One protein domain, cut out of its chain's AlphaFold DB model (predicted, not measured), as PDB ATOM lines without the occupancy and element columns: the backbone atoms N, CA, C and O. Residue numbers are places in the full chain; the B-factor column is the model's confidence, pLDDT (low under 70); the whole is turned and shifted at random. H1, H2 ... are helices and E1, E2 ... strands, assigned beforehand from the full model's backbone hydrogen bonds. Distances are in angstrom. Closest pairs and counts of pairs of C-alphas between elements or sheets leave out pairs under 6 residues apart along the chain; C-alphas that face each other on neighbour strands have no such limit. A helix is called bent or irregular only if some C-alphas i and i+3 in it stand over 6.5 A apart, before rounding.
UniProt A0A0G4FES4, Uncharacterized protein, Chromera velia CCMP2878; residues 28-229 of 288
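AT A GLANCE: This is residues 28 to 229 of the 288 residues of an uncharacterized protein of Chromera velia CCMP2878 (UniProt A0A0G4FES4). Two antiparallel sheets lie face to face with their strands crossed: the long-stranded sheet E1 E2 E3 E5 makes one layer, and the shorter sheet E4 E6 E7 covers part of it. Loops with H4 and H6 extend the body past one end of this sandwich, while H1 and H2 sit at the other end. The 202 printed residues run E1 E2 E3 H1 H2 E4 H3 H4 H5 E5 H6 E6 E7, a mixed class with only 89 residues in named elements. The whole is compact, with a radius of gyration of the C-alphas of 16.5 A and spans of 53 by 36 by 32 A.

IN THESE COORDINATES: Find C-alpha 28 at (-15.601, -24.807, 4.299); from there E1 runs to residue 35, 22.4 A. E2, residues 38 to 46, spans 25.0 A, and E3, residues 50 to 59, spans 28.4 A. Next come H1, residues 61 to 66, H2, residues 71 to 74, and E4, residues 76 to 81. H1 is irregular: C-alphas 63 and 66 are 7.2 A apart. H3 is residues 97 to 100, H4 140 to 143 and H5 159 to 163. E5, residues 173 to 181, spans 26.8 A; H6, residues 188 to 199, spans 16.2 A. E6 is residues 209 to 214, and E7, residues 220 to 225, ends at C-alpha 225 (-11.190, -14.068, -1.559).

HOW THE PARTS SIT: Begin with E1, E2 and E3, a meander, each strand the antiparallel neighbour of the one before: look for N 31 and O 42, 2.9 A, and N 43 and O 54, 2.8 A. E5 is antiparallel to E3, with N 51 and O 180 at 2.8 A. In the other sheet, N 81 and O 209 of E4 and E6 are 2.8 A apart, and N 210 and O 224 of the hairpin E6 and E7 2.9 A. The sheets make a sandwich, two sheets face to face, their facing parts 9.4 A centre to centre and their strands at 53 degrees; the closest C-alphas of E1 and E7 are those of Ala 31 and Lys 225, 5.3 A. H5 stands at the level of the sheet E4 E6 E7, at a height of 1.5 A, and only grazes the larger sheet. H1 and H3 only graze the sheet E4 E6 E7. H2 and H4 are on neither sheet; H6 is only just not on the larger one, with 4 pairs of C-alphas within 10 A. In H5 and H6 every O i to N i+4 pair is within hydrogen-bond range; H1 has 0 of 2, but 2 of 3 O i to N i+3 pairs, and H2, H3 and H4 are too short for an i+4 pair.

THE WHOLE: The C-alphas of Ser 62 and Asp 135, the two farthest apart, are 53.4 A apart. The printed part has no cut. The links E4 to H3, H3 to H4 and H4 to H5 are long. Low confidence, pLDDT under 70, marks 55 residues, among them 124 to 153 and 196 to 206.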
ATOM      1  N   LYS A  28     -17.025 -25.105   4.461       91.12
ATOM      2  CA  LYS A  28     -15.601 -24.807   4.299       91.12
ATOM      3  C   LYS A  28     -15.407 -23.675   3.296       91.12
ATOM      4  O   LYS A  28     -15.836 -23.810   2.151       91.12
ATOM      5  N   TYR A  29     -14.667 -22.653   3.698       92.94
ATOM      6  CA  TYR A  29     -14.168 -21.596   2.827       92.94
ATOM      7  C   TYR A  29     -12.649 -21.688   2.720       92.94
ATOM      8  O   TYR A  29     -11.974 -22.176   3.633       92.94
ATOM      9  N   VAL A  30     -12.116 -21.290   1.572       94.62
ATOM     10  CA  VAL A  30     -10.677 -21.262   1.322       94.62
ATOM     11  C   VAL A  30     -10.326 -19.972   0.612       94.62
ATOM     12  O   VAL A  30     -10.882 -19.697  -0.444       94.62
ATOM     13  N   ALA A  31      -9.364 -19.253   1.173       96.94
ATOM     14  CA  ALA A  31      -8.634 -18.198   0.496       96.94
ATOM     15  C   ALA A  31      -7.284 -18.744   0.030       96.94
ATOM     16  O   ALA A  31      -6.576 -19.403   0.799       96.94
ATOM     17  N   GLN A  32      -6.966 -18.513  -1.240       96.94
ATOM     18  CA  GLN A  32      -5.701 -18.893  -1.858       96.94
ATOM     19  C   GLN A  32      -4.890 -17.624  -2.094       96.94
ATOM     20  O   GLN A  32      -5.415 -16.674  -2.661       96.94
ATOM     21  N   PHE A  33      -3.626 -17.641  -1.683       96.94
ATOM     22  CA  PHE A  33      -2.660 -16.604  -2.028       96.94
ATOM     23  C   PHE A  33      -1.728 -17.171  -3.096       96.94
ATOM     24  O   PHE A  33      -1.160 -18.254  -2.894       96.94
ATOM     25  N   ASP A  34      -1.635 -16.484  -4.230       95.56
ATOM     26  CA  ASP A  34      -0.783 -16.858  -5.368       95.56
ATOM     27  C   ASP A  34      -0.147 -15.610  -6.010       95.56
ATOM     28  O   ASP A  34       0.002 -15.514  -7.226       95.56
ATOM     29  N   GLU A  35       0.207 -14.634  -5.169       94.69
ATOM     30  CA  GLU A  35       0.946 -13.443  -5.581       94.69
ATOM     31  C   GLU A  35       2.457 -13.723  -5.566       94.69
ATOM     32  O   GLU A  35       2.923 -14.536  -4.758       94.69
ATOM     33  N   PRO A  36       3.265 -13.026  -6.386       95.12
ATOM     34  CA  PRO A  36       4.721 -13.185  -6.376       95.12
ATOM     35  C   PRO A  36       5.348 -13.001  -4.986       95.12
ATOM     36  O   PRO A  36       6.313 -13.685  -4.646       95.12
ATOM     37  N   GLU A  37       4.796 -12.094  -4.181       95.44
ATOM     38  CA  GLU A  37       5.267 -11.773  -2.839       95.44
ATOM     39  C   GLU A  37       4.532 -12.537  -1.730       95.44
ATOM     40  O   GLU A  37       4.981 -12.511  -0.585       95.44
ATOM     41  N   VAL A  38       3.403 -13.193  -2.024       96.25
ATOM     42  CA  VAL A  38       2.560 -13.841  -1.010       96.25
ATOM     43  C   VAL A  38       1.966 -15.136  -1.544       96.25
ATOM     44  O   VAL A  38       1.102 -15.130  -2.418       96.25
ATOM     45  N   THR A  39       2.351 -16.258  -0.941       97.06
ATOM     46  CA  THR A  39       1.814 -17.576  -1.296       97.06
ATOM     47  C   THR A  39       1.295 -18.309  -0.071       97.06
ATOM     48  O   THR A  39       1.748 -18.100   1.052       97.06
ATOM     49  N   GLY A  40       0.314 -19.186  -0.265       96.81
ATOM     50  CA  GLY A  40      -0.221 -20.006   0.815       96.81
ATOM     51  C   GLY A  40      -1.734 -20.076   0.797       96.81
ATOM     52  O   GLY A  40      -2.374 -19.919  -0.240       96.81
ATOM     53  N   HIS A  41      -2.323 -20.374   1.949       96.62
ATOM     54  CA  HIS A  41      -3.765 -20.548   2.040       96.62
ATOM     55  C   HIS A  41      -4.304 -20.236   3.432       96.62
ATOM     56  O   HIS A  41      -3.644 -20.462   4.448       96.62
ATOM     57  N   PHE A  42      -5.564 -19.818   3.461       97.19
ATOM     58  CA  PHE A  42      -6.376 -19.673   4.659       97.19
ATOM     59  C   PHE A  42      -7.603 -20.575   4.523       97.19
ATOM     60  O   PHE A  42      -8.411 -20.420   3.611       97.19
ATOM     61  N   ASN A  43      -7.729 -21.564   5.401       95.25
ATOM     62  CA  ASN A  43      -8.901 -22.426   5.482       95.25
ATOM     63  C   ASN A  43      -9.787 -21.961   6.629       95.25
ATOM     64  O   ASN A  43      -9.312 -21.811   7.751       95.25
ATOM     65  N   MET A  44     -11.081 -21.853   6.361       93.69
ATOM     66  CA  MET A  44     -12.093 -21.495   7.341       93.69
ATOM     67  C   MET A  44     -13.201 -22.542   7.345       93.69
ATOM     68  O   MET A  44     -13.605 -23.039   6.293       93.69
ATOM     69  N   TRP A  45     -13.694 -22.885   8.528       91.31
ATOM     70  CA  TRP A  45     -14.800 -23.803   8.740       91.31
ATOM     71  C   TRP A  45     -15.823 -23.144   9.645       91.31
ATOM     72  O   TRP A  45     -15.500 -22.721  10.751       91.31
ATOM     73  N   LEU A  46     -17.051 -23.087   9.153       87.31
ATOM     74  CA  LEU A  46     -18.193 -22.536   9.860       87.31
ATOM     75  C   LEU A  46     -19.152 -23.664  10.212       87.31
ATOM     76  O   LEU A  46     -19.769 -24.252   9.317       87.31
ATOM     77  N   ASP A  47     -19.241 -23.968  11.497       87.19
ATOM     78  CA  ASP A  47     -20.279 -24.805  12.091       87.19
ATOM     79  C   ASP A  47     -21.372 -23.899  12.702       87.19
ATOM     80  O   ASP A  47     -21.281 -22.673  12.623       87.19
ATOM     81  N   ASP A  48     -22.437 -24.484  13.260       83.06
ATOM     82  CA  ASP A  48     -23.594 -23.712  13.743       83.06
ATOM     83  C   ASP A  48     -23.189 -22.690  14.821       83.06
ATOM     84  O   ASP A  48     -23.619 -21.544  14.770       83.06
ATOM     85  N   ASP A  49     -22.316 -23.085  15.746       82.81
ATOM     86  CA  ASP A  49     -21.899 -22.311  16.919       82.81
ATOM     87  C   ASP A  49     -20.387 -22.040  16.964       82.81
ATOM     88  O   ASP A  49     -19.857 -21.633  17.998       82.81
ATOM     89  N   SER A  50     -19.648 -22.286  15.878       86.75
ATOM     90  CA  SER A  50     -18.200 -22.063  15.878       86.75
ATOM     91  C   SER A  50     -17.606 -21.706  14.518       86.75
ATOM     92  O   SER A  50     -18.035 -22.172  13.463       86.75
ATOM     93  N   LEU A  51     -16.558 -20.889  14.581       89.62
ATOM     94  CA  LEU A  51     -15.676 -20.510  13.488       89.62
ATOM     95  C   LEU A  51     -14.295 -21.089  13.780       89.62
ATOM     96  O   LEU A  51     -13.594 -20.640  14.680       89.62
ATOM     97  N   SER A  52     -13.878 -22.090  13.015       92.06
ATOM     98  CA  SER A  52     -12.497 -22.573  13.044       92.06
ATOM     99  C   SER A  52     -11.741 -22.073  11.832       92.06
ATOM    100  O   SER A  52     -12.291 -22.021  10.734       92.06
ATOM    101  N   TYR A  53     -10.458 -21.779  11.992       94.44
ATOM    102  CA  TYR A  53      -9.615 -21.408  10.867       94.44
ATOM    103  C   TYR A  53      -8.170 -21.845  11.068       94.44
ATOM    104  O   TYR A  53      -7.689 -22.047  12.183       94.44
ATOM    105  N   ALA A  54      -7.489 -22.035   9.945       95.81
ATOM    106  CA  ALA A  54      -6.096 -22.431   9.891       95.81
ATOM    107  C   ALA A  54      -5.445 -21.826   8.657       95.81
ATOM    108  O   ALA A  54      -6.006 -21.917   7.563       95.81
ATOM    109  N   PHE A  55      -4.245 -21.286   8.805       96.56
ATOM    110  CA  PHE A  55      -3.495 -20.780   7.665       96.56
ATOM    111  C   PHE A  55      -2.015 -21.109   7.757       96.56
ATOM    112  O   PHE A  55      -1.462 -21.308   8.840       96.56
ATOM    113  N   GLN A  56      -1.397 -21.146   6.584       96.06
ATOM    114  CA  GLN A  56       0.041 -21.131   6.398       96.06
ATOM    115  C   GLN A  56       0.325 -20.238   5.195       96.06
ATOM    116  O   GLN A  56      -0.178 -20.508   4.101       96.06
ATOM    117  N   ILE A  57       1.077 -19.167   5.427       96.38
ATOM    118  CA  ILE A  57       1.347 -18.126   4.439       96.38
ATOM    119  C   ILE A  57       2.838 -17.812   4.466       96.38
ATOM    120  O   ILE A  57       3.428 -17.652   5.537       96.38
ATOM    121  N   GLU A  58       3.427 -17.745   3.283       95.56
ATOM    122  CA  GLU A  58       4.789 -17.298   3.041       95.56
ATOM    123  C   GLU A  58       4.722 -15.912   2.400       95.56
ATOM    124  O   GLU A  58       4.021 -15.709   1.411       95.56
ATOM    125  N   VAL A  59       5.424 -14.959   3.000       93.94
ATOM    126  CA  VAL A  59       5.397 -13.541   2.656       93.94
ATOM    127  C   VAL A  59       6.830 -13.089   2.418       93.94
ATOM    128  O   VAL A  59       7.666 -13.135   3.327       93.94
ATOM    129  N   ASP A  60       7.119 -12.638   1.204       92.50
ATOM    130  CA  ASP A  60       8.404 -12.053   0.858       92.50
ATOM    131  C   ASP A  60       8.641 -10.764   1.661       92.50
ATOM    132  O   ASP A  60       7.724 -10.002   1.975       92.50
ATOM    133  N   GLN A  61       9.903 -10.489   1.992       88.81
ATOM    134  CA  GLN A  61      10.263  -9.297   2.756       88.81
ATOM    135  C   GLN A  61       9.843  -7.991   2.055       88.81
ATOM    136  O   GLN A  61       9.556  -7.002   2.729       88.81
ATOM    137  N   SER A  62       9.798  -7.978   0.723       90.75
ATOM    138  CA  SER A  62       9.384  -6.827  -0.083       90.75
ATOM    139  C   SER A  62       7.914  -6.444   0.107       90.75
ATOM    140  O   SER A  62       7.609  -5.246   0.070       90.75
ATOM    141  N   ALA A  63       7.027  -7.398   0.425       89.69
ATOM    142  CA  ALA A  63       5.632  -7.100   0.761       89.69
ATOM    143  C   ALA A  63       5.540  -6.172   1.981       89.69
ATOM    144  O   ALA A  63       4.713  -5.269   2.022       89.69
ATOM    145  N   PHE A  64       6.459  -6.309   2.945       89.12
ATOM    146  CA  PHE A  64       6.508  -5.489   4.163       89.12
ATOM    147  C   PHE A  64       7.053  -4.073   3.955       89.12
ATOM    148  O   PHE A  64       7.247  -3.350   4.932       89.12
ATOM    149  N   SER A  65       7.310  -3.649   2.717       88.69
ATOM    150  CA  SER A  65       7.813  -2.300   2.420       88.69
ATOM    151  C   SER A  65       6.880  -1.178   2.898       88.69
ATOM    152  O   SER A  65       7.344  -0.065   3.145       88.69
ATOM    153  N   THR A  66       5.590  -1.471   3.087       86.31
ATOM    154  CA  THR A  66       4.579  -0.550   3.629       86.31
ATOM    155  C   THR A  66       4.475  -0.576   5.160       86.31
ATOM    156  O   THR A  66       3.824   0.292   5.743       86.31
ATOM    157  N   CYS A  67       5.126  -1.529   5.837       89.56
ATOM    158  CA  CYS A  67       5.066  -1.667   7.290       89.56
ATOM    159  C   CYS A  67       6.140  -0.823   7.996       89.56
ATOM    160  O   CYS A  67       7.319  -0.854   7.645       89.56
ATOM    161  N   SER A  68       5.759  -0.125   9.073       86.31
ATOM    162  CA  SER A  68       6.689   0.670   9.898       86.31
ATOM    163  C   SER A  68       7.637  -0.179  10.751       86.31
ATOM    164  O   SER A  68       8.715   0.278  11.135       86.31
ATOM    165  N   LYS A  69       7.238  -1.417  11.059       82.19
ATOM    166  CA  LYS A  69       8.001  -2.383  11.852       82.19
ATOM    167  C   LYS A  69       8.197  -3.681  11.096       82.19
ATOM    168  O   LYS A  69       7.359  -4.104  10.304       82.19
ATOM    169  N   LEU A  70       9.300  -4.346  11.427       76.44
ATOM    170  CA  LEU A  70       9.553  -5.706  10.986       76.44
ATOM    171  C   LEU A  70       8.476  -6.639  11.544       76.44
ATOM    172  O   LEU A  70       8.077  -6.544  12.706       76.44
ATOM    173  N   PHE A  71       8.069  -7.606  10.733       77.12
ATOM    174  CA  PHE A  71       7.096  -8.626  11.114       77.12
ATOM    175  C   PHE A  71       7.515  -9.460  12.333       77.12
ATOM    176  O   PHE A  71       6.668 -10.014  13.029       77.12
ATOM    177  N   THR A  72       8.817  -9.528  12.626       78.19
ATOM    178  CA  THR A  72       9.356 -10.220  13.804       78.19
ATOM    179  C   THR A  72       9.020  -9.521  15.118       78.19
ATOM    180  O   THR A  72       9.040 -10.167  16.159       78.19
ATOM    181  N   THR A  73       8.710  -8.222  15.090       83.56
ATOM    182  CA  THR A  73       8.389  -7.437  16.291       83.56
ATOM    183  C   THR A  73       6.966  -6.896  16.288       83.56
ATOM    184  O   THR A  73       6.384  -6.745  17.357       83.56
ATOM    185  N   GLY A  74       6.392  -6.621  15.114       87.06
ATOM    186  CA  GLY A  74       5.009  -6.160  14.986       87.06
ATOM    187  C   GLY A  74       3.974  -7.287  14.958       87.06
ATOM    188  O   GLY A  74       2.851  -7.082  15.416       87.06
ATOM    189  N   GLY A  75       4.347  -8.463  14.441       92.06
ATOM    190  CA  GLY A  75       3.399  -9.512  14.064       92.06
ATOM    191  C   GLY A  75       2.513  -9.108  12.875       92.06
ATOM    192  O   GLY A  75       2.601  -7.988  12.366       92.06
ATOM    193  N   LEU A  76       1.660 -10.030  12.435       94.56
ATOM    194  CA  LEU A  76       0.566  -9.767  11.501       94.56
ATOM    195  C   LEU A  76      -0.765  -9.774  12.251       94.56
ATOM    196  O   LEU A  76      -1.076 -10.729  12.970       94.56
ATOM    197  N   SER A  77      -1.545  -8.717  12.041       95.56
ATOM    198  CA  SER A  77      -2.980  -8.716  12.333       95.56
ATOM    199  C   SER A  77      -3.733  -9.294  11.141       95.56
ATOM    200  O   SER A  77      -3.236  -9.245  10.015       95.56
ATOM    201  N   TYR A  78      -4.898  -9.879  11.380       96.56
ATOM    202  CA  TYR A  78      -5.656 -10.559  10.340       96.56
ATOM    203  C   TYR A  78      -7.140 -10.585  10.684       96.56
ATOM    204  O   TYR A  78      -7.509 -10.901  11.817       96.56
ATOM    205  N   HIS A  79      -7.970 -10.259   9.695       95.44
ATOM    206  CA  HIS A  79      -9.406 -10.080   9.878       95.44
ATOM    207  C   HIS A  79     -10.192 -10.679   8.714       95.44
ATOM    208  O   HIS A  79      -9.699 -10.773   7.586       95.44
ATOM    209  N   ILE A  80     -11.435 -11.059   8.992       94.88
ATOM    210  CA  ILE A  80     -12.435 -11.359   7.968       94.88
ATOM    211  C   ILE A  80     -13.098 -10.050   7.561       94.88
ATOM    212  O   ILE A  80     -13.436  -9.232   8.410       94.88
ATOM    213  N   HIS A  81     -13.277  -9.864   6.263       93.38
ATOM    214  CA  HIS A  81     -13.797  -8.654   5.647       93.38
ATOM    215  C   HIS A  81     -15.065  -8.952   4.849       93.38
ATOM    216  O   HIS A  81     -15.256 -10.068   4.347       93.38
ATOM    217  N   SER A  82     -15.938  -7.948   4.751       87.88
ATOM    218  CA  SER A  82     -17.316  -8.189   4.320       87.88
ATOM    219  C   SER A  82     -17.486  -8.376   2.815       87.88
ATOM    220  O   SER A  82     -18.409  -9.070   2.395       87.88
ATOM    221  N   ILE A  83     -16.598  -7.792   2.002       87.75
ATOM    222  CA  ILE A  83     -16.700  -7.832   0.533       87.75
ATOM    223  C   ILE A  83     -15.387  -8.277  -0.135       87.75
ATOM    224  O   ILE A  83     -14.322  -8.329   0.487       87.75
ATOM    225  N   TRP A  84     -15.497  -8.646  -1.408       90.69
ATOM    226  CA  TRP A  84     -14.402  -8.855  -2.351       90.69
ATOM    227  C   TRP A  84     -14.839  -8.326  -3.717       90.69
ATOM    228  O   TRP A  84     -15.371  -9.056  -4.555       90.69
ATOM    229  N   GLU A  85     -14.680  -7.029  -3.926       86.38
ATOM    230  CA  GLU A  85     -15.078  -6.341  -5.150       86.38
ATOM    231  C   GLU A  85     -13.875  -5.731  -5.853       86.38
ATOM    232  O   GLU A  85     -12.807  -5.583  -5.268       86.38
ATOM    233  N   ASN A  86     -14.052  -5.402  -7.134       81.06
ATOM    234  CA  ASN A  86     -13.063  -4.687  -7.945       81.06
ATOM    235  C   ASN A  86     -11.688  -5.382  -8.064       81.06
ATOM    236  O   ASN A  86     -10.732  -4.785  -8.552       81.06
ATOM    237  N   ILE A  87     -11.616  -6.661  -7.685       83.69
ATOM    238  CA  ILE A  87     -10.464  -7.545  -7.850       83.69
ATOM    239  C   ILE A  87     -10.944  -8.819  -8.551       83.69
ATOM    240  O   ILE A  87     -11.749  -9.579  -8.004       83.69
ATOM    241  N   ASP A  88     -10.437  -9.059  -9.760       86.38
ATOM    242  CA  ASP A  88     -10.754 -10.266 -10.535       86.38
ATOM    243  C   ASP A  88      -9.991 -11.503 -10.027       86.38
ATOM    244  O   ASP A  88     -10.461 -12.637 -10.169       86.38
ATOM    245  N   ASP A  89      -8.827 -11.280  -9.417       90.44
ATOM    246  CA  ASP A  89      -7.949 -12.321  -8.899       90.44
ATOM    247  C   ASP A  89      -8.452 -12.907  -7.568       90.44
ATOM    248  O   ASP A  89      -9.330 -12.366  -6.892       90.44
ATOM    249  N   ALA A  90      -7.913 -14.071  -7.194       89.62
ATOM    250  CA  ALA A  90      -8.244 -14.734  -5.929       89.62
ATOM    251  C   ALA A  90      -7.494 -14.131  -4.727       89.62
ATOM    252  O   ALA A  90      -7.935 -14.296  -3.588       89.62
ATOM    253  N   SER A  91      -6.389 -13.433  -4.988       93.00
ATOM    254  CA  SER A  91      -5.581 -12.684  -4.031       93.00
ATOM    255  C   SER A  91      -5.201 -11.322  -4.603       93.00
ATOM    256  O   SER A  91      -5.410 -11.064  -5.784       93.00
ATOM    257  N   SER A  92      -4.742 -10.415  -3.743       93.25
ATOM    258  CA  SER A  92      -4.269  -9.093  -4.152       93.25
ATOM    259  C   SER A  92      -3.391  -8.461  -3.073       93.25
ATOM    260  O   SER A  92      -3.511  -8.774  -1.882       93.25
ATOM    261  N   LEU A  93      -2.533  -7.533  -3.499       93.12
ATOM    262  CA  LEU A  93      -1.868  -6.557  -2.628       93.12
ATOM    263  C   LEU A  93      -2.666  -5.245  -2.524       93.12
ATOM    264  O   LEU A  93      -2.475  -4.472  -1.586       93.12
ATOM    265  N   ASP A  94      -3.580  -4.992  -3.464       93.94
ATOM    266  CA  ASP A  94      -4.515  -3.871  -3.411       93.94
ATOM    267  C   ASP A  94      -5.737  -4.246  -2.576       93.94
ATOM    268  O   ASP A  94      -6.787  -4.648  -3.071       93.94
ATOM    269  N   CYS A  95      -5.575  -4.135  -1.267       94.50
ATOM    270  CA  CYS A  95      -6.596  -4.521  -0.309       94.50
ATOM    271  C   CYS A  95      -7.410  -3.333   0.183       94.50
ATOM    272  O   CYS A  95      -7.885  -3.383   1.308       94.50
ATOM    273  N   GLY A  96      -7.527  -2.246  -0.585       92.44
ATOM    274  CA  GLY A  96      -8.235  -1.029  -0.176       92.44
ATOM    275  C   GLY A  96      -9.679  -1.259   0.293       92.44
ATOM    276  O   GLY A  96     -10.283  -2.305   0.050       92.44
ATOM    277  N   SER A  97     -10.251  -0.273   0.992       88.81
ATOM    278  CA  SER A  97     -11.650  -0.324   1.457       88.81
ATOM    279  C   SER A  97     -12.635  -0.528   0.313       88.81
ATOM    280  O   SER A  97     -13.651  -1.183   0.501       88.81
ATOM    281  N   ASP A  98     -12.309  -0.035  -0.874       87.69
ATOM    282  CA  ASP A  98     -13.158  -0.163  -2.057       87.69
ATOM    283  C   ASP A  98     -13.195  -1.608  -2.585       87.69
ATOM    284  O   ASP A  98     -14.093  -1.966  -3.344       87.69
ATOM    285  N   ASN A  99     -12.243  -2.444  -2.157       90.50
ATOM    286  CA  ASN A  99     -12.128  -3.831  -2.588       90.50
ATOM    287  C   ASN A  99     -12.579  -4.822  -1.511       90.50
ATOM    288  O   ASN A  99     -13.138  -5.867  -1.833       90.50
ATOM    289  N   THR A 100     -12.335  -4.519  -0.231       92.06
ATOM    290  CA  THR A 100     -12.652  -5.441   0.877       92.06
ATOM    291  C   THR A 100     -13.552  -4.858   1.966       92.06
ATOM    292  O   THR A 100     -13.868  -5.548   2.932       92.06
ATOM    293  N   ALA A 101     -13.999  -3.607   1.833       89.50
ATOM    294  CA  ALA A 101     -14.752  -2.866   2.852       89.50
ATOM    295  C   ALA A 101     -14.063  -2.907   4.230       89.50
ATOM    296  O   ALA A 101     -12.828  -2.948   4.320       89.50
ATOM    297  N   GLY A 102     -14.845  -2.817   5.301       89.75
ATOM    298  CA  GLY A 102     -14.411  -3.009   6.678       89.75
ATOM    299  C   GLY A 102     -14.470  -4.474   7.117       89.75
ATOM    300  O   GLY A 102     -14.750  -5.385   6.331       89.75
ATOM    301  N   HIS A 103     -14.207  -4.693   8.397       91.12
ATOM    302  CA  HIS A 103     -14.273  -6.001   9.022       91.12
ATOM    303  C   HIS A 103     -15.709  -6.530   9.001       91.12
ATOM    304  O   HIS A 103     -16.686  -5.775   9.063       91.12
ATOM    305  N   TRP A 104     -15.823  -7.846   8.891       88.62
ATOM    306  CA  TRP A 104     -17.084  -8.548   9.017       88.62
ATOM    307  C   TRP A 104     -17.534  -8.504  10.469       88.62
ATOM    308  O   TRP A 104     -16.908  -9.111  11.339       88.62
ATOM    309  N   ASP A 105     -18.622  -7.786  10.717       84.25
ATOM    310  CA  ASP A 105     -19.172  -7.670  12.055       84.25
ATOM    311  C   ASP A 105     -20.698  -7.673  12.062       84.25
ATOM    312  O   ASP A 105     -21.346  -6.632  12.160       84.25
ATOM    313  N   PRO A 106     -21.311  -8.853  11.952       75.12
ATOM    314  CA  PRO A 106     -22.757  -8.947  11.915       75.12
ATOM    315  C   PRO A 106     -23.397  -8.916  13.309       75.12
ATOM    316  O   PRO A 106     -24.605  -9.103  13.425       75.12
ATOM    317  N   LEU A 107     -22.599  -8.747  14.368       68.38
ATOM    318  CA  LEU A 107     -23.054  -8.816  15.759       68.38
ATOM    319  C   LEU A 107     -22.817  -7.513  16.508       68.38
ATOM    320  O   LEU A 107     -23.504  -7.259  17.496       68.38
ATOM    321  N   TYR A 108     -21.876  -6.698  16.032       65.12
ATOM    322  CA  TYR A 108     -21.466  -5.468  16.682       65.12
ATOM    323  C   TYR A 108     -20.968  -4.413  15.677       65.12
ATOM    324  O   TYR A 108     -19.922  -3.816  15.880       65.12
ATOM    325  N   ALA A 109     -21.712  -4.151  14.590       59.81
ATOM    326  CA  ALA A 109     -21.343  -3.191  13.531       59.81
ATOM    327  C   ALA A 109     -21.244  -1.716  14.011       59.81
ATOM    328  O   ALA A 109     -22.036  -0.862  13.623       59.81
ATOM    329  N   CYS A 110     -20.286  -1.413  14.882       60.56
ATOM    330  CA  CYS A 110     -20.201  -0.192  15.683       60.56
ATOM    331  C   CYS A 110     -18.820   0.463  15.633       60.56
ATOM    332  O   CYS A 110     -18.643   1.583  16.119       60.56
ATOM    333  N   GLY A 111     -17.821  -0.231  15.089       66.25
ATOM    334  CA  GLY A 111     -16.465   0.271  14.973       66.25
ATOM    335  C   GLY A 111     -16.270   1.099  13.701       66.25
ATOM    336  O   GLY A 111     -16.908   0.843  12.681       66.25
ATOM    337  N   PRO A 112     -15.320   2.053  13.690       71.25
ATOM    338  CA  PRO A 112     -14.865   2.677  12.444       71.25
ATOM    339  C   PRO A 112     -14.182   1.672  11.496       71.25
ATOM    340  O   PRO A 112     -13.917   2.011  10.345       71.25
ATOM    341  N   ALA A 113     -13.852   0.472  11.988       83.00
ATOM    342  CA  ALA A 113     -13.285  -0.620  11.210       83.00
ATOM    343  C   ALA A 113     -14.348  -1.584  10.660       83.00
ATOM    344  O   ALA A 113     -14.068  -2.237   9.655       83.00
ATOM    345  N   SER A 114     -15.549  -1.644  11.247       83.31
ATOM    346  CA  SER A 114     -16.629  -2.524  10.802       83.31
ATOM    347  C   SER A 114     -17.129  -2.100   9.423       83.31
ATOM    348  O   SER A 114     -17.203  -0.907   9.112       83.31
ATOM    349  N   SER A 115     -17.534  -3.056   8.584       79.69
ATOM    350  CA  SER A 115     -18.334  -2.701   7.410       79.69
ATOM    351  C   SER A 115     -19.691  -2.209   7.890       79.69
ATOM    352  O   SER A 115     -20.497  -2.977   8.422       79.69
ATOM    353  N   GLN A 116     -19.906  -0.908   7.742       66.81
ATOM    354  CA  GLN A 116     -21.141  -0.270   8.155       66.81
ATOM    355  C   GLN A 116     -22.269  -0.694   7.210       66.81
ATOM    356  O   GLN A 116     -22.089  -0.723   5.989       66.81
ATOM    357  N   LEU A 117     -23.421  -1.036   7.783       64.81
ATOM    358  CA  LEU A 117     -24.611  -1.359   7.006       64.81
ATOM    359  C   LEU A 117     -25.090  -0.114   6.263       64.81
ATOM    360  O   LEU A 117     -25.108   0.979   6.833       64.81
ATOM    361  N   LYS A 118     -25.492  -0.277   5.005       63.78
ATOM    362  CA  LYS A 118     -26.225   0.771   4.299       63.78
ATOM    363  C   LYS A 118     -27.701   0.673   4.668       63.78
ATOM    364  O   LYS A 118     -28.241  -0.415   4.818       63.78
ATOM    365  N   LEU A 119     -28.336   1.816   4.870       64.31
ATOM    366  CA  LEU A 119     -29.780   1.934   5.011       64.31
ATOM    367  C   LEU A 119     -30.419   2.032   3.617       64.31
ATOM    368  O   LEU A 119     -29.738   2.350   2.645       64.31
ATOM    369  N   GLU A 120     -31.736   1.814   3.528       66.75
ATOM    370  CA  GLU A 120     -32.497   1.862   2.260       66.75
ATOM    371  C   GLU A 120     -32.349   3.194   1.490       66.75
ATOM    372  O   GLU A 120     -32.661   3.273   0.302       66.75
ATOM    373  N   ASP A 121     -31.919   4.265   2.160       73.31
ATOM    374  CA  ASP A 121     -31.671   5.582   1.572       73.31
ATOM    375  C   ASP A 121     -30.196   5.822   1.193       73.31
ATOM    376  O   ASP A 121     -29.795   6.973   1.007       73.31
ATOM    377  N   ASP A 122     -29.395   4.752   1.088       67.00
ATOM    378  CA  ASP A 122     -27.937   4.754   0.882       67.00
ATOM    379  C   ASP A 122     -27.135   5.444   2.003       67.00
ATOM    380  O   ASP A 122     -25.902   5.543   1.923       67.00
ATOM    381  N   SER A 123     -27.791   5.932   3.062       70.75
ATOM    382  CA  SER A 123     -27.080   6.452   4.221       70.75
ATOM    383  C   SER A 123     -26.449   5.308   5.003       70.75
ATOM    384  O   SER A 123     -26.824   4.143   4.886       70.75
ATOM    385  N   VAL A 124     -25.429   5.633   5.783       63.31
ATOM    386  CA  VAL A 124     -24.729   4.623   6.558       63.31
ATOM    387  C   VAL A 124     -25.385   4.501   7.923       63.31
ATOM    388  O   VAL A 124     -25.571   5.509   8.606       63.31
ATOM    389  N   ASN A 125     -25.720   3.277   8.326       61.09
ATOM    390  CA  ASN A 125     -26.247   3.023   9.651       61.09
ATOM    391  C   ASN A 125     -25.148   3.287  10.686       61.09
ATOM    392  O   ASN A 125     -24.203   2.513  10.835       61.09
ATOM    393  N   THR A 126     -25.264   4.413  11.385       58.06
ATOM    394  CA  THR A 126     -24.366   4.775  12.487       58.06
ATOM    395  C   THR A 126     -24.763   4.123  13.807       58.06
ATOM    396  O   THR A 126     -24.031   4.250  14.787       58.06
ATOM    397  N   GLU A 127     -25.942   3.499  13.870       56.72
ATOM    398  CA  GLU A 127     -26.423   2.812  15.060       56.72
ATOM    399  C   GLU A 127     -25.952   1.359  15.047       56.72
ATOM    400  O   GLU A 127     -26.126   0.622  14.076       56.72
ATOM    401  N   CYS A 128     -25.366   0.948  16.168       60.44
ATOM    402  CA  CYS A 128     -25.064  -0.440  16.465       60.44
ATOM    403  C   CYS A 128     -26.276  -1.333  16.207       60.44
ATOM    404  O   CYS A 128     -27.354  -1.096  16.758       60.44
ATOM    405  N   VAL A 129     -26.102  -2.373  15.394       56.00
ATOM    406  CA  VAL A 129     -27.181  -3.325  15.128       56.00
ATOM    407  C   VAL A 129     -27.442  -4.127  16.397       56.00
ATOM    408  O   VAL A 129     -26.623  -4.943  16.807       56.00
ATOM    409  N   ASN A 130     -28.602  -3.913  17.012       53.16
ATOM    410  CA  ASN A 130     -29.082  -4.792  18.070       53.16
ATOM    411  C   ASN A 130     -29.664  -6.057  17.429       53.16
ATOM    412  O   ASN A 130     -30.612  -5.982  16.646       53.16
ATOM    413  N   TYR A 131     -29.113  -7.222  17.758       50.00
ATOM    414  CA  TYR A 131     -29.644  -8.510  17.325       50.00
ATOM    415  C   TYR A 131     -31.006  -8.759  17.983       50.00
ATOM    416  O   TYR A 131     -31.128  -8.869  19.205       50.00
ATOM    417  N   VAL A 132     -32.050  -8.868  17.166       51.41
ATOM    418  CA  VAL A 132     -33.412  -9.151  17.629       51.41
ATOM    419  C   VAL A 132     -33.697 -10.643  17.444       51.41
ATOM    420  O   VAL A 132     -33.743 -11.131  16.318       51.41
ATOM    421  N   ASP A 133     -33.905 -11.374  18.542       51.91
ATOM    422  CA  ASP A 133     -34.350 -12.776  18.523       51.91
ATOM    423  C   ASP A 133     -35.845 -12.829  18.878       51.91
ATOM    424  O   ASP A 133     -36.242 -12.750  20.045       51.91
ATOM    425  N   GLY A 134     -36.699 -12.890  17.853       65.50
ATOM    426  CA  GLY A 134     -38.156 -12.824  18.009       65.50
ATOM    427  C   GLY A 134     -38.652 -11.430  18.418       65.50
ATOM    428  O   GLY A 134     -38.291 -10.440  17.797       65.50
ATOM    429  N   ASP A 135     -39.495 -11.342  19.454       59.28
ATOM    430  CA  ASP A 135     -40.005 -10.059  19.984       59.28
ATOM    431  C   ASP A 135     -39.035  -9.392  20.980       59.28
ATOM    432  O   ASP A 135     -39.333  -8.340  21.547       59.28
ATOM    433  N   SER A 136     -37.889 -10.024  21.253       50.81
ATOM    434  CA  SER A 136     -36.899  -9.519  22.202       50.81
ATOM    435  C   SER A 136     -35.751  -8.864  21.448       50.81
ATOM    436  O   SER A 136     -34.963  -9.542  20.791       50.81
ATOM    437  N   VAL A 137     -35.633  -7.541  21.585       54.94
ATOM    438  CA  VAL A 137     -34.373  -6.844  21.309       54.94
ATOM    439  C   VAL A 137     -33.401  -7.329  22.374       54.94
ATOM    440  O   VAL A 137     -33.524  -6.958  23.542       54.94
ATOM    441  N   MET A 138     -32.513  -8.246  22.003       51.84
ATOM    442  CA  MET A 138     -31.413  -8.602  22.880       51.84
ATOM    443  C   MET A 138     -30.325  -7.575  22.627       51.84
ATOM    444  O   MET A 138     -29.903  -7.383  21.488       51.84
ATOM    445  N   ASP A 139     -29.881  -6.908  23.687       53.31
ATOM    446  CA  ASP A 139     -28.618  -6.201  23.605       53.31
ATOM    447  C   ASP A 139     -27.547  -7.271  23.382       53.31
ATOM    448  O   ASP A 139     -27.329  -8.147  24.227       53.31
ATOM    449  N   VAL A 140     -26.975  -7.305  22.180       49.75
ATOM    450  CA  VAL A 140     -26.018  -8.355  21.804       49.75
ATOM    451  C   VAL A 140     -24.824  -8.290  22.740       49.75
ATOM    452  O   VAL A 140     -24.277  -9.340  23.067       49.75
ATOM    453  N   SER A 141     -24.509  -7.098  23.267       46.53
ATOM    454  CA  SER A 141     -23.454  -6.899  24.257       46.53
ATOM    455  C   SER A 141     -23.636  -7.756  25.511       46.53
ATOM    456  O   SER A 141     -22.648  -8.174  26.102       46.53
ATOM    457  N   ASP A 142     -24.873  -8.080  25.907       45.56
ATOM    458  CA  ASP A 142     -25.144  -8.848  27.130       45.56
ATOM    459  C   ASP A 142     -24.904 -10.360  26.957       45.56
ATOM    460  O   ASP A 142     -24.648 -11.074  27.931       45.56
ATOM    461  N   LYS A 143     -24.999 -10.881  25.724       47.22
ATOM    462  CA  LYS A 143     -24.741 -12.301  25.403       47.22
ATOM    463  C   LYS A 143     -23.381 -12.533  24.770       47.22
ATOM    464  O   LYS A 143     -22.836 -13.631  24.910       47.22
ATOM    465  N   TYR A 144     -22.841 -11.529  24.093       47.91
ATOM    466  CA  TYR A 144     -21.476 -11.519  23.606       47.91
ATOM    467  C   TYR A 144     -20.533 -11.156  24.748       47.91
ATOM    468  O   TYR A 144     -19.809 -10.171  24.719       47.91
ATOM    469  N   MET A 145     -20.542 -11.996  25.785       44.09
ATOM    470  CA  MET A 145     -19.417 -12.014  26.699       44.09
ATOM    471  C   MET A 145     -18.182 -12.390  25.876       44.09
ATOM    472  O   MET A 145     -18.241 -13.373  25.124       44.09
ATOM    473  N   PRO A 146     -17.095 -11.615  25.983       43.72
ATOM    474  CA  PRO A 146     -15.926 -11.743  25.146       43.72
ATOM    475  C   PRO A 146     -15.416 -13.166  25.205       43.72
ATOM    476  O   PRO A 146     -15.499 -13.864  26.224       43.72
ATOM    477  N   MET A 147     -14.867 -13.591  24.080       46.56
ATOM    478  CA  MET A 147     -14.068 -14.792  23.989       46.56
ATOM    479  C   MET A 147     -12.863 -14.682  24.941       46.56
ATOM    480  O   MET A 147     -11.782 -14.299  24.544       46.56
ATOM    481  N   GLN A 148     -13.071 -15.006  26.221       43.34
ATOM    482  CA  GLN A 148     -12.078 -15.122  27.296       43.34
ATOM    483  C   GLN A 148     -10.969 -14.046  27.322       43.34
ATOM    484  O   GLN A 148      -9.800 -14.343  27.101       43.34
ATOM    485  N   GLY A 149     -11.316 -12.823  27.715       44.28
ATOM    486  CA  GLY A 149     -10.379 -11.727  27.997       44.28
ATOM    487  C   GLY A 149     -11.160 -10.424  28.138       44.28
ATOM    488  O   GLY A 149     -12.326 -10.411  27.773       44.28
ATOM    489  N   ASP A 150     -10.574  -9.345  28.658       43.78
ATOM    490  CA  ASP A 150     -11.203  -8.010  28.788       43.78
ATOM    491  C   ASP A 150     -11.461  -7.323  27.410       43.78
ATOM    492  O   ASP A 150     -11.215  -6.133  27.221       43.78
ATOM    493  N   GLU A 151     -11.909  -8.090  26.413       50.50
ATOM    494  CA  GLU A 151     -12.053  -7.755  24.992       50.50
ATOM    495  C   GLU A 151     -13.529  -7.578  24.598       50.50
ATOM    496  O   GLU A 151     -13.966  -8.062  23.555       50.50
ATOM    497  N   ASP A 152     -14.310  -6.882  25.431       51.69
ATOM    498  CA  ASP A 152     -15.765  -6.639  25.292       51.69
ATOM    499  C   ASP A 152     -16.186  -5.874  24.002       51.69
ATOM    500  O   ASP A 152     -17.278  -5.320  23.924       51.69
ATOM    501  N   SER A 153     -15.327  -5.777  22.984       62.12
ATOM    502  CA  SER A 153     -15.557  -4.981  21.766       62.12
ATOM    503  C   SER A 153     -14.926  -5.556  20.495       62.12
ATOM    504  O   SER A 153     -14.894  -4.868  19.477       62.12
ATOM    505  N   ALA A 154     -14.394  -6.784  20.532       75.06
ATOM    506  CA  ALA A 154     -13.812  -7.380  19.334       75.06
ATOM    507  C   ALA A 154     -14.915  -7.765  18.337       75.06
ATOM    508  O   ALA A 154     -15.809  -8.558  18.642       75.06
ATOM    509  N   GLU A 155     -14.819  -7.203  17.137       81.75
ATOM    510  CA  GLU A 155     -15.695  -7.498  16.007       81.75
ATOM    511  C   GLU A 155     -15.614  -8.996  15.669       81.75
ATOM    512  O   GLU A 155     -14.550  -9.610  15.790       81.75
ATOM    513  N   ALA A 156     -16.706  -9.617  15.210       84.06
ATOM    514  CA  ALA A 156     -16.715 -11.069  14.966       84.06
ATOM    515  C   ALA A 156     -15.627 -11.530  13.969       84.06
ATOM    516  O   ALA A 156     -15.132 -12.659  14.050       84.06
ATOM    517  N   GLY A 157     -15.272 -10.654  13.025       89.56
ATOM    518  CA  GLY A 157     -14.209 -10.826  12.045       89.56
ATOM    519  C   GLY A 157     -12.823 -10.378  12.509       89.56
ATOM    520  O   GLY A 157     -11.862 -10.674  11.798       89.56
ATOM    521  N   ASP A 158     -12.671  -9.731  13.671       91.69
ATOM    522  CA  ASP A 158     -11.364  -9.355  14.225       91.69
ATOM    523  C   ASP A 158     -10.699 -10.546  14.929       91.69
ATOM    524  O   ASP A 158     -10.620 -10.677  16.152       91.69
ATOM    525  N   LEU A 159     -10.199 -11.463  14.106       92.88
ATOM    526  CA  LEU A 159      -9.593 -12.699  14.578       92.88
ATOM    527  C   LEU A 159      -8.311 -12.459  15.385       92.88
ATOM    528  O   LEU A 159      -7.980 -13.271  16.249       92.88
ATOM    529  N   SER A 160      -7.583 -11.378  15.093       93.38
ATOM    530  CA  SER A 160      -6.306 -11.065  15.734       93.38
ATOM    531  C   SER A 160      -6.435 -10.315  17.056       93.38
ATOM    532  O   SER A 160      -5.510 -10.411  17.861       93.38
ATOM    533  N   ALA A 161      -7.553  -9.628  17.309       88.31
ATOM    534  CA  ALA A 161      -7.926  -9.218  18.658       88.31
ATOM    535  C   ALA A 161      -8.152 -10.467  19.518       88.31
ATOM    536  O   ALA A 161      -7.365 -10.720  20.423       88.31
ATOM    537  N   VAL A 162      -9.076 -11.340  19.097       86.00
ATOM    538  CA  VAL A 162      -9.484 -12.530  19.865       86.00
ATOM    539  C   VAL A 162      -8.338 -13.512  20.128       86.00
ATOM    540  O   VAL A 162      -8.241 -14.126  21.188       86.00
ATOM    541  N   ASN A 163      -7.482 -13.738  19.130       90.50
ATOM    542  CA  ASN A 163      -6.467 -14.792  19.183       90.50
ATOM    543  C   ASN A 163      -5.030 -14.267  19.253       90.50
ATOM    544  O   ASN A 163      -4.082 -15.058  19.296       90.50
ATOM    545  N   GLY A 164      -4.857 -12.948  19.262       92.31
ATOM    546  CA  GLY A 164      -3.565 -12.302  19.131       92.31
ATOM    547  C   GLY A 164      -3.025 -12.286  17.697       92.31
ATOM    548  O   GLY A 164      -3.430 -13.033  16.798       92.31
ATOM    549  N   LYS A 165      -2.034 -11.417  17.493       94.44
ATOM    550  CA  LYS A 165      -1.267 -11.315  16.246       94.44
ATOM    551  C   LYS A 165      -0.407 -12.555  16.038       94.44
ATOM    552  O   LYS A 165       0.136 -13.116  16.991       94.44
ATOM    553  N   VAL A 166      -0.204 -12.935  14.779       94.12
ATOM    554  CA  VAL A 166       0.708 -14.031  14.439       94.12
ATOM    555  C   VAL A 166       2.122 -13.496  14.238       94.12
ATOM    556  O   VAL A 166       2.352 -12.537  13.502       94.12
ATOM    557  N   PHE A 167       3.091 -14.125  14.894       92.44
ATOM    558  CA  PHE A 167       4.504 -13.815  14.721       92.44
ATOM    559  C   PHE A 167       5.159 -14.879  13.856       92.44
ATOM    560  O   PHE A 167       4.841 -16.065  13.932       92.44
ATOM    561  N   SER A 168       6.089 -14.432  13.028       87.50
ATOM    562  CA  SER A 168       6.804 -15.309  12.120       87.50
ATOM    563  C   SER A 168       7.833 -16.148  12.876       87.50
ATOM    564  O   SER A 168       8.625 -15.612  13.653       87.50
ATOM    565  N   ASN A 169       7.833 -17.462  12.653       74.12
ATOM    566  CA  ASN A 169       8.796 -18.384  13.269       74.12
ATOM    567  C   ASN A 169      10.090 -18.540  12.446       74.12
ATOM    568  O   ASN A 169      11.090 -19.053  12.947       74.12
ATOM    569  N   GLN A 170      10.064 -18.099  11.190       81.50
ATOM    570  CA  GLN A 170      11.146 -18.081  10.208       81.50
ATOM    571  C   GLN A 170      10.865 -16.922   9.264       81.50
ATOM    572  O   GLN A 170       9.704 -16.670   9.005       81.50
ATOM    573  N   VAL A 171      11.878 -16.243   8.724       82.62
ATOM    574  CA  VAL A 171      11.688 -15.068   7.848       82.62
ATOM    575  C   VAL A 171      10.566 -15.295   6.821       82.62
ATOM    576  O   VAL A 171      10.712 -16.131   5.936       82.62
ATOM    577  N   GLY A 172       9.458 -14.561   6.967       86.06
ATOM    578  CA  GLY A 172       8.340 -14.563   6.023       86.06
ATOM    579  C   GLY A 172       7.288 -15.662   6.206       86.06
ATOM    580  O   GLY A 172       6.268 -15.604   5.538       86.06
ATOM    581  N   VAL A 173       7.463 -16.641   7.100       93.38
ATOM    582  CA  VAL A 173       6.492 -17.742   7.264       93.38
ATOM    583  C   VAL A 173       5.593 -17.502   8.471       93.38
ATOM    584  O   VAL A 173       6.077 -17.289   9.588       93.38
ATOM    585  N   PHE A 174       4.279 -17.569   8.264       94.44
ATOM    586  CA  PHE A 174       3.259 -17.390   9.296       94.44
ATOM    587  C   PHE A 174       2.287 -18.558   9.274       94.44
ATOM    588  O   PHE A 174       1.831 -18.983   8.213       94.44
ATOM    589  N   SER A 175       1.938 -19.068  10.450       95.19
ATOM    590  CA  SER A 175       0.903 -20.084  10.574       95.19
ATOM    591  C   SER A 175       0.159 -19.965  11.890       95.19
ATOM    592  O   SER A 175       0.728 -19.591  12.917       95.19
ATOM    593  N   ALA A 176      -1.129 -20.285  11.847       94.62
ATOM    594  CA  ALA A 176      -1.977 -20.313  13.024       94.62
ATOM    595  C   ALA A 176      -3.112 -21.324  12.851       94.62
ATOM    596  O   ALA A 176      -3.480 -21.690  11.731       94.62
ATOM    597  N   TYR A 177      -3.665 -21.764  13.978       94.00
ATOM    598  CA  TYR A 177      -4.867 -22.587  14.047       94.00
ATOM    599  C   TYR A 177      -5.681 -22.155  15.260       94.00
ATOM    600  O   TYR A 177      -5.173 -22.207  16.383       94.00
ATOM    601  N   HIS A 178      -6.942 -21.798  15.039       93.44
ATOM    602  CA  HIS A 178      -7.840 -21.350  16.095       93.44
ATOM    603  C   HIS A 178      -9.257 -21.877  15.877       93.44
ATOM    604  O   HIS A 178      -9.661 -22.228  14.766       93.44
ATOM    605  N   THR A 179     -10.004 -21.934  16.975       90.31
ATOM    606  CA  THR A 179     -11.432 -22.234  16.984       90.31
ATOM    607  C   THR A 179     -12.101 -21.256  17.930       90.31
ATOM    608  O   THR A 179     -11.858 -21.305  19.136       90.31
ATOM    609  N   ASN A 180     -12.960 -20.420  17.365       86.81
ATOM    610  CA  ASN A 180     -13.801 -19.476  18.066       86.81
ATOM    611  C   ASN A 180     -15.192 -20.090  18.238       86.81
ATOM    612  O   ASN A 180     -15.805 -20.524  17.265       86.81
ATOM    613  N   THR A 181     -15.673 -20.182  19.474       84.50
ATOM    614  CA  THR A 181     -17.021 -20.664  19.802       84.50
ATOM    615  C   THR A 181     -17.911 -19.486  20.149       84.50
ATOM    616  O   THR A 181     -17.514 -18.642  20.950       84.50
ATOM    617  N   TYR A 182     -19.119 -19.474  19.605       75.75
ATOM    618  CA  TYR A 182     -20.116 -18.433  19.808       75.75
ATOM    619  C   TYR A 182     -21.198 -18.885  20.797       75.75
ATOM    620  O   TYR A 182     -21.360 -20.089  21.033       75.75
ATOM    621  N   PRO A 183     -21.943 -17.943  21.405       72.81
ATOM    622  CA  PRO A 183     -23.012 -18.277  22.338       72.81
ATOM    623  C   PRO A 183     -24.048 -19.231  21.730       72.81
ATOM    624  O   PRO A 183     -24.464 -19.084  20.581       72.81
ATOM    625  N   THR A 184     -24.515 -20.200  22.523       72.56
ATOM    626  CA  THR A 184     -25.551 -21.146  22.087       72.56
ATOM    627  C   THR A 184     -26.814 -20.417  21.624       72.56
ATOM    628  O   THR A 184     -27.325 -19.538  22.318       72.56
ATOM    629  N   GLY A 185     -27.348 -20.836  20.475       71.31
ATOM    630  CA  GLY A 185     -28.573 -20.286  19.886       71.31
ATOM    631  C   GLY A 185     -28.328 -19.199  18.840       71.31
ATOM    632  O   GLY A 185     -29.237 -18.892  18.079       71.31
ATOM    633  N   LEU A 186     -27.105 -18.679  18.746       69.88
ATOM    634  CA  LEU A 186     -26.686 -17.844  17.634       69.88
ATOM    635  C   LEU A 186     -26.122 -18.747  16.539       69.88
ATOM    636  O   LEU A 186     -25.062 -19.340  16.734       69.88
ATOM    637  N   THR A 187     -26.812 -18.868  15.402       77.31
ATOM    638  CA  THR A 187     -26.194 -19.525  14.248       77.31
ATOM    639  C   THR A 187     -25.478 -18.475  13.413       77.31
ATOM    640  O   THR A 187     -26.095 -17.531  12.914       77.31
ATOM    641  N   LEU A 188     -24.161 -18.622  13.240       75.69
ATOM    642  CA  LEU A 188     -23.399 -17.690  12.399       75.69
ATOM    643  C   LEU A 188     -23.950 -17.626  10.976       75.69
ATOM    644  O   LEU A 188     -23.828 -16.614  10.297       75.69
ATOM    645  N   LYS A 189     -24.563 -18.716  10.518       72.94
ATOM    646  CA  LYS A 189     -25.192 -18.787   9.210       72.94
ATOM    647  C   LYS A 189     -26.375 -17.823   9.089       72.94
ATOM    648  O   LYS A 189     -26.451 -17.136   8.074       72.94
ATOM    649  N   ASP A 190     -27.265 -17.780  10.076       72.12
ATOM    650  CA  ASP A 190     -28.465 -16.936  10.023       72.12
ATOM    651  C   ASP A 190     -28.083 -15.459  10.174       72.12
ATOM    652  O   ASP A 190     -28.474 -14.629   9.355       72.12
ATOM    653  N   VAL A 191     -27.203 -15.170  11.136       72.06
ATOM    654  CA  VAL A 191     -26.600 -13.847  11.358       72.06
ATOM    655  C   VAL A 191     -25.960 -13.307  10.075       72.06
ATOM    656  O   VAL A 191     -26.184 -12.169   9.674       72.06
ATOM    657  N   ASN A 192     -25.202 -14.151   9.377       73.44
ATOM    658  CA  ASN A 192     -24.531 -13.775   8.141       73.44
ATOM    659  C   ASN A 192     -25.500 -13.538   6.974       73.44
ATOM    660  O   ASN A 192     -25.249 -12.684   6.129       73.44
ATOM    661  N   GLN A 193     -26.592 -14.304   6.891       69.50
ATOM    662  CA  GLN A 193     -27.608 -14.096   5.858       69.50
ATOM    663  C   GLN A 193     -28.345 -12.772   6.046       69.50
ATOM    664  O   GLN A 193     -28.600 -12.089   5.057       69.50
ATOM    665  N   GLN A 194     -28.650 -12.408   7.291       67.38
ATOM    666  CA  GLN A 194     -29.265 -11.124   7.611       67.38
ATOM    667  C   GLN A 194     -28.316  -9.965   7.291       67.38
ATOM    668  O   GLN A 194     -28.676  -9.076   6.528       67.38
ATOM    669  N   TYR A 195     -27.064 -10.057   7.740       71.12
ATOM    670  CA  TYR A 195     -26.045  -9.041   7.479       71.12
ATOM    671  C   TYR A 195     -25.809  -8.770   5.980       71.12
ATOM    672  O   TYR A 195     -25.611  -7.629   5.577       71.12
ATOM    673  N   LEU A 196     -25.880  -9.799   5.125       65.44
ATOM    674  CA  LEU A 196     -25.802  -9.619   3.667       65.44
ATOM    675  C   LEU A 196     -26.987  -8.890   3.063       65.44
ATOM    676  O   LEU A 196     -26.807  -8.130   2.112       65.44
ATOM    677  N   ALA A 197     -28.190  -9.205   3.543       64.56
ATOM    678  CA  ALA A 197     -29.393  -8.553   3.058       64.56
ATOM    679  C   ALA A 197     -29.301  -7.045   3.324       64.56
ATOM    680  O   ALA A 197     -29.615  -6.260   2.436       64.56
ATOM    681  N   ASP A 198     -28.763  -6.677   4.488       65.06
ATOM    682  CA  ASP A 198     -28.623  -5.290   4.923       65.06
ATOM    683  C   ASP A 198     -27.443  -4.554   4.258       65.06
ATOM    684  O   ASP A 198     -27.468  -3.337   4.116       65.06
ATOM    685  N   LEU A 199     -26.393  -5.260   3.822       64.25
ATOM    686  CA  LEU A 199     -25.291  -4.638   3.073       64.25
ATOM    687  C   LEU A 199     -25.653  -4.300   1.618       64.25
ATOM    688  O   LEU A 199     -24.878  -3.619   0.951       64.25
ATOM    689  N   GLU A 200     -26.784  -4.798   1.108       68.94
ATOM    690  CA  GLU A 200     -27.173  -4.694  -0.304       68.94
ATOM    691  C   GLU A 200     -26.093  -5.204  -1.282       68.94
ATOM    692  O   GLU A 200     -25.987  -4.747  -2.422       68.94
ATOM    693  N   VAL A 201     -25.305  -6.206  -0.865       63.69
ATOM    694  CA  VAL A 201     -24.295  -6.878  -1.706       63.69
ATOM    695  C   VAL A 201     -24.783  -8.294  -2.053       63.69
ATOM    696  O   VAL A 201     -24.273  -9.291  -1.536       63.69
ATOM    697  N   PRO A 202     -25.807  -8.442  -2.920       54.03
ATOM    698  CA  PRO A 202     -26.583  -9.680  -3.046       54.03
ATOM    699  C   PRO A 202     -25.813 -10.852  -3.670       54.03
ATOM    700  O   PRO A 202     -26.304 -11.982  -3.668       54.03
ATOM    701  N   THR A 203     -24.638 -10.608  -4.257       64.31
ATOM    702  CA  THR A 203     -23.908 -11.612  -5.045       64.31
ATOM    703  C   THR A 203     -22.741 -12.270  -4.316       64.31
ATOM    704  O   THR A 203     -22.129 -13.175  -4.883       64.31
ATOM    705  N   GLN A 204     -22.412 -11.849  -3.092       61.25
ATOM    706  CA  GLN A 204     -21.240 -12.345  -2.361       61.25
ATOM    707  C   GLN A 204     -21.619 -12.932  -0.994       61.25
ATOM    708  O   GLN A 204     -22.642 -12.552  -0.430       61.25
ATOM    709  N   PRO A 205     -20.846 -13.890  -0.445       62.69
ATOM    710  CA  PRO A 205     -20.987 -14.264   0.960       62.69
ATOM    711  C   PRO A 205     -20.511 -13.107   1.860       62.69
ATOM    712  O   PRO A 205     -19.542 -12.451   1.512       62.69
ATOM    713  N   ALA A 206     -21.124 -12.887   3.030       64.69
ATOM    714  CA  ALA A 206     -20.803 -11.730   3.892       64.69
ATOM    715  C   ALA A 206     -19.419 -11.765   4.533       64.69
ATOM    716  O   ALA A 206     -19.020 -10.801   5.162       64.69
ATOM    717  N   TRP A 207     -18.696 -12.865   4.388       74.88
ATOM    718  CA  TRP A 207     -17.283 -13.015   4.720       74.88
ATOM    719  C   TRP A 207     -16.527 -13.277   3.421       74.88
ATOM    720  O   TRP A 207     -16.053 -14.383   3.160       74.88
ATOM    721  N   ALA A 208     -16.514 -12.288   2.537       84.94
ATOM    722  CA  ALA A 208     -16.014 -12.467   1.182       84.94
ATOM    723  C   ALA A 208     -14.488 -12.493   1.106       84.94
ATOM    724  O   ALA A 208     -13.946 -13.036   0.142       84.94
ATOM    725  N   SER A 209     -13.784 -11.955   2.103       94.94
ATOM    726  CA  SER A 209     -12.327 -11.912   2.077       94.94
ATOM    727  C   SER A 209     -11.676 -12.028   3.446       94.94
ATOM    728  O   SER A 209     -12.296 -11.850   4.494       94.94
ATOM    729  N   VAL A 210     -10.394 -12.375   3.424       97.38
ATOM    730  CA  VAL A 210      -9.490 -12.280   4.569       97.38
ATOM    731  C   VAL A 210      -8.407 -11.263   4.231       97.38
ATOM    732  O   VAL A 210      -7.845 -11.299   3.135       97.38
ATOM    733  N   VAL A 211      -8.118 -10.357   5.161       97.38
ATOM    734  CA  VAL A 211      -7.100  -9.312   5.004       97.38
ATOM    735  C   VAL A 211      -6.061  -9.463   6.102       97.38
ATOM    736  O   VAL A 211      -6.397  -9.639   7.271       97.38
ATOM    737  N   PHE A 212      -4.790  -9.380   5.722       97.31
ATOM    738  CA  PHE A 212      -3.662  -9.336   6.641       97.31
ATOM    739  C   PHE A 212      -3.106  -7.920   6.692       97.31
ATOM    740  O   PHE A 212      -2.984  -7.247   5.670       97.31
ATOM    741  N   HIS A 213      -2.756  -7.470   7.892       96.06
ATOM    742  CA  HIS A 213      -2.280  -6.122   8.163       96.06
ATOM    743  C   HIS A 213      -0.901  -6.150   8.817       96.06
ATOM    744  O   HIS A 213      -0.571  -7.052   9.596       96.06
ATOM    745  N   CYS A 214      -0.128  -5.093   8.583       94.12
ATOM    746  CA  CYS A 214       1.030  -4.774   9.402       94.12
ATOM    747  C   CYS A 214       0.598  -4.664  10.872       94.12
ATOM    748  O   CYS A 214      -0.329  -3.922  11.202       94.12
ATOM    749  N   GLY A 215       1.293  -5.356  11.778       87.56
ATOM    750  CA  GLY A 215       0.944  -5.325  13.197       87.56
ATOM    751  C   GLY A 215       1.091  -3.948  13.854       87.56
ATOM    752  O   GLY A 215       0.442  -3.690  14.864       87.56
ATOM    753  N   GLU A 216       1.893  -3.041  13.296       86.06
ATOM    754  CA  GLU A 216       1.894  -1.624  13.672       86.06
ATOM    755  C   GLU A 216       1.374  -0.771  12.512       86.06
ATOM    756  O   GLU A 216       1.677  -1.036  11.350       86.06
ATOM    757  N   GLY A 217       0.566   0.241  12.834       85.25
ATOM    758  CA  GLY A 217      -0.040   1.146  11.857       85.25
ATOM    759  C   GLY A 217      -1.274   0.584  11.148       85.25
ATOM    760  O   GLY A 217      -2.016   1.361  10.562       85.25
ATOM    761  N   GLY A 218      -1.520  -0.730  11.213       90.06
ATOM    762  CA  GLY A 218      -2.741  -1.347  10.681       90.06
ATOM    763  C   GLY A 218      -2.869  -1.270   9.158       90.06
ATOM    764  O   GLY A 218      -3.951  -1.510   8.623       90.06
ATOM    765  N   ALA A 219      -1.786  -0.938   8.448       93.38
ATOM    766  CA  ALA A 219      -1.781  -0.903   6.993       93.38
ATOM    767  C   ALA A 219      -2.101  -2.295   6.436       93.38
ATOM    768  O   ALA A 219      -1.552  -3.294   6.906       93.38
ATOM    769  N   ARG A 220      -3.000  -2.353   5.451       95.06
ATOM    770  CA  ARG A 220      -3.363  -3.594   4.758       95.06
ATOM    771  C   ARG A 220      -2.172  -4.046   3.917       95.06
ATOM    772  O   ARG A 220      -1.580  -3.234   3.212       95.06
ATOM    773  N   LEU A 221      -1.804  -5.313   4.048       95.31
ATOM    774  CA  LEU A 221      -0.606  -5.884   3.445       95.31
ATOM    775  C   LEU A 221      -0.954  -6.726   2.218       95.31
ATOM    776  O   LEU A 221      -0.411  -6.508   1.143       95.31
ATOM    777  N   PHE A 222      -1.865  -7.678   2.399       96.69
ATOM    778  CA  PHE A 222      -2.378  -8.548   1.347       96.69
ATOM    779  C   PHE A 222      -3.719  -9.143   1.774       96.69
ATOM    780  O   PHE A 222      -4.081  -9.142   2.956       96.69
ATOM    781  N   CYS A 223      -4.462  -9.657   0.806       97.75
ATOM    782  CA  CYS A 223      -5.810 -10.153   1.010       97.75
ATOM    783  C   CYS A 223      -6.156 -11.213  -0.026       97.75
ATOM    784  O   CYS A 223      -5.510 -11.326  -1.067       97.75
ATOM    785  N   ALA A 224      -7.162 -12.017   0.292       97.31
ATOM    786  CA  ALA A 224      -7.658 -13.042  -0.608       97.31
ATOM    787  C   ALA A 224      -9.147 -13.289  -0.414       97.31
ATOM    788  O   ALA A 224      -9.684 -13.172   0.693       97.31
ATOM    789  N   LYS A 225      -9.787 -13.690  -1.507       95.94
ATOM    790  CA  LYS A 225     -11.190 -14.068  -1.559       95.94
ATOM    791  C   LYS A 225     -11.435 -15.379  -0.824       95.94
ATOM    792  O   LYS A 225     -10.744 -16.369  -1.049       95.94
ATOM    793  N   LEU A 226     -12.464 -15.423   0.010       94.38
ATOM    794  CA  LEU A 226     -12.921 -16.631   0.689       94.38
ATOM    795  C   LEU A 226     -13.930 -17.384  -0.182       94.38
ATOM    796  O   LEU A 226     -15.138 -17.147  -0.135       94.38
ATOM    797  N   ASP A 227     -13.440 -18.356  -0.947       92.06
ATOM    798  CA  ASP A 227     -14.291 -19.167  -1.813       92.06
ATOM    799  C   ASP A 227     -14.889 -20.366  -1.082       92.06
ATOM    800  O   ASP A 227     -14.197 -21.155  -0.423       92.06
ATOM    801  N   LEU A 228     -16.191 -20.574  -1.283       89.94
ATOM    802  CA  LEU A 228     -16.889 -21.764  -0.820       89.94
ATOM    803  C   LEU A 228     -16.317 -23.013  -1.508       89.94
ATOM    804  O   LEU A 228     -16.453 -23.213  -2.716       89.94
ATOM    805  N   LYS A 229     -15.737 -23.929  -0.728       88.44
ATOM    806  CA  LYS A 229     -15.389 -25.261  -1.232       88.44
ATOM    807  C   LYS A 229     -16.612 -26.152  -1.146       88.44
ATOM    808  O   LYS A 229     -16.871 -26.791  -0.123       88.44
TER     809      LYS A 229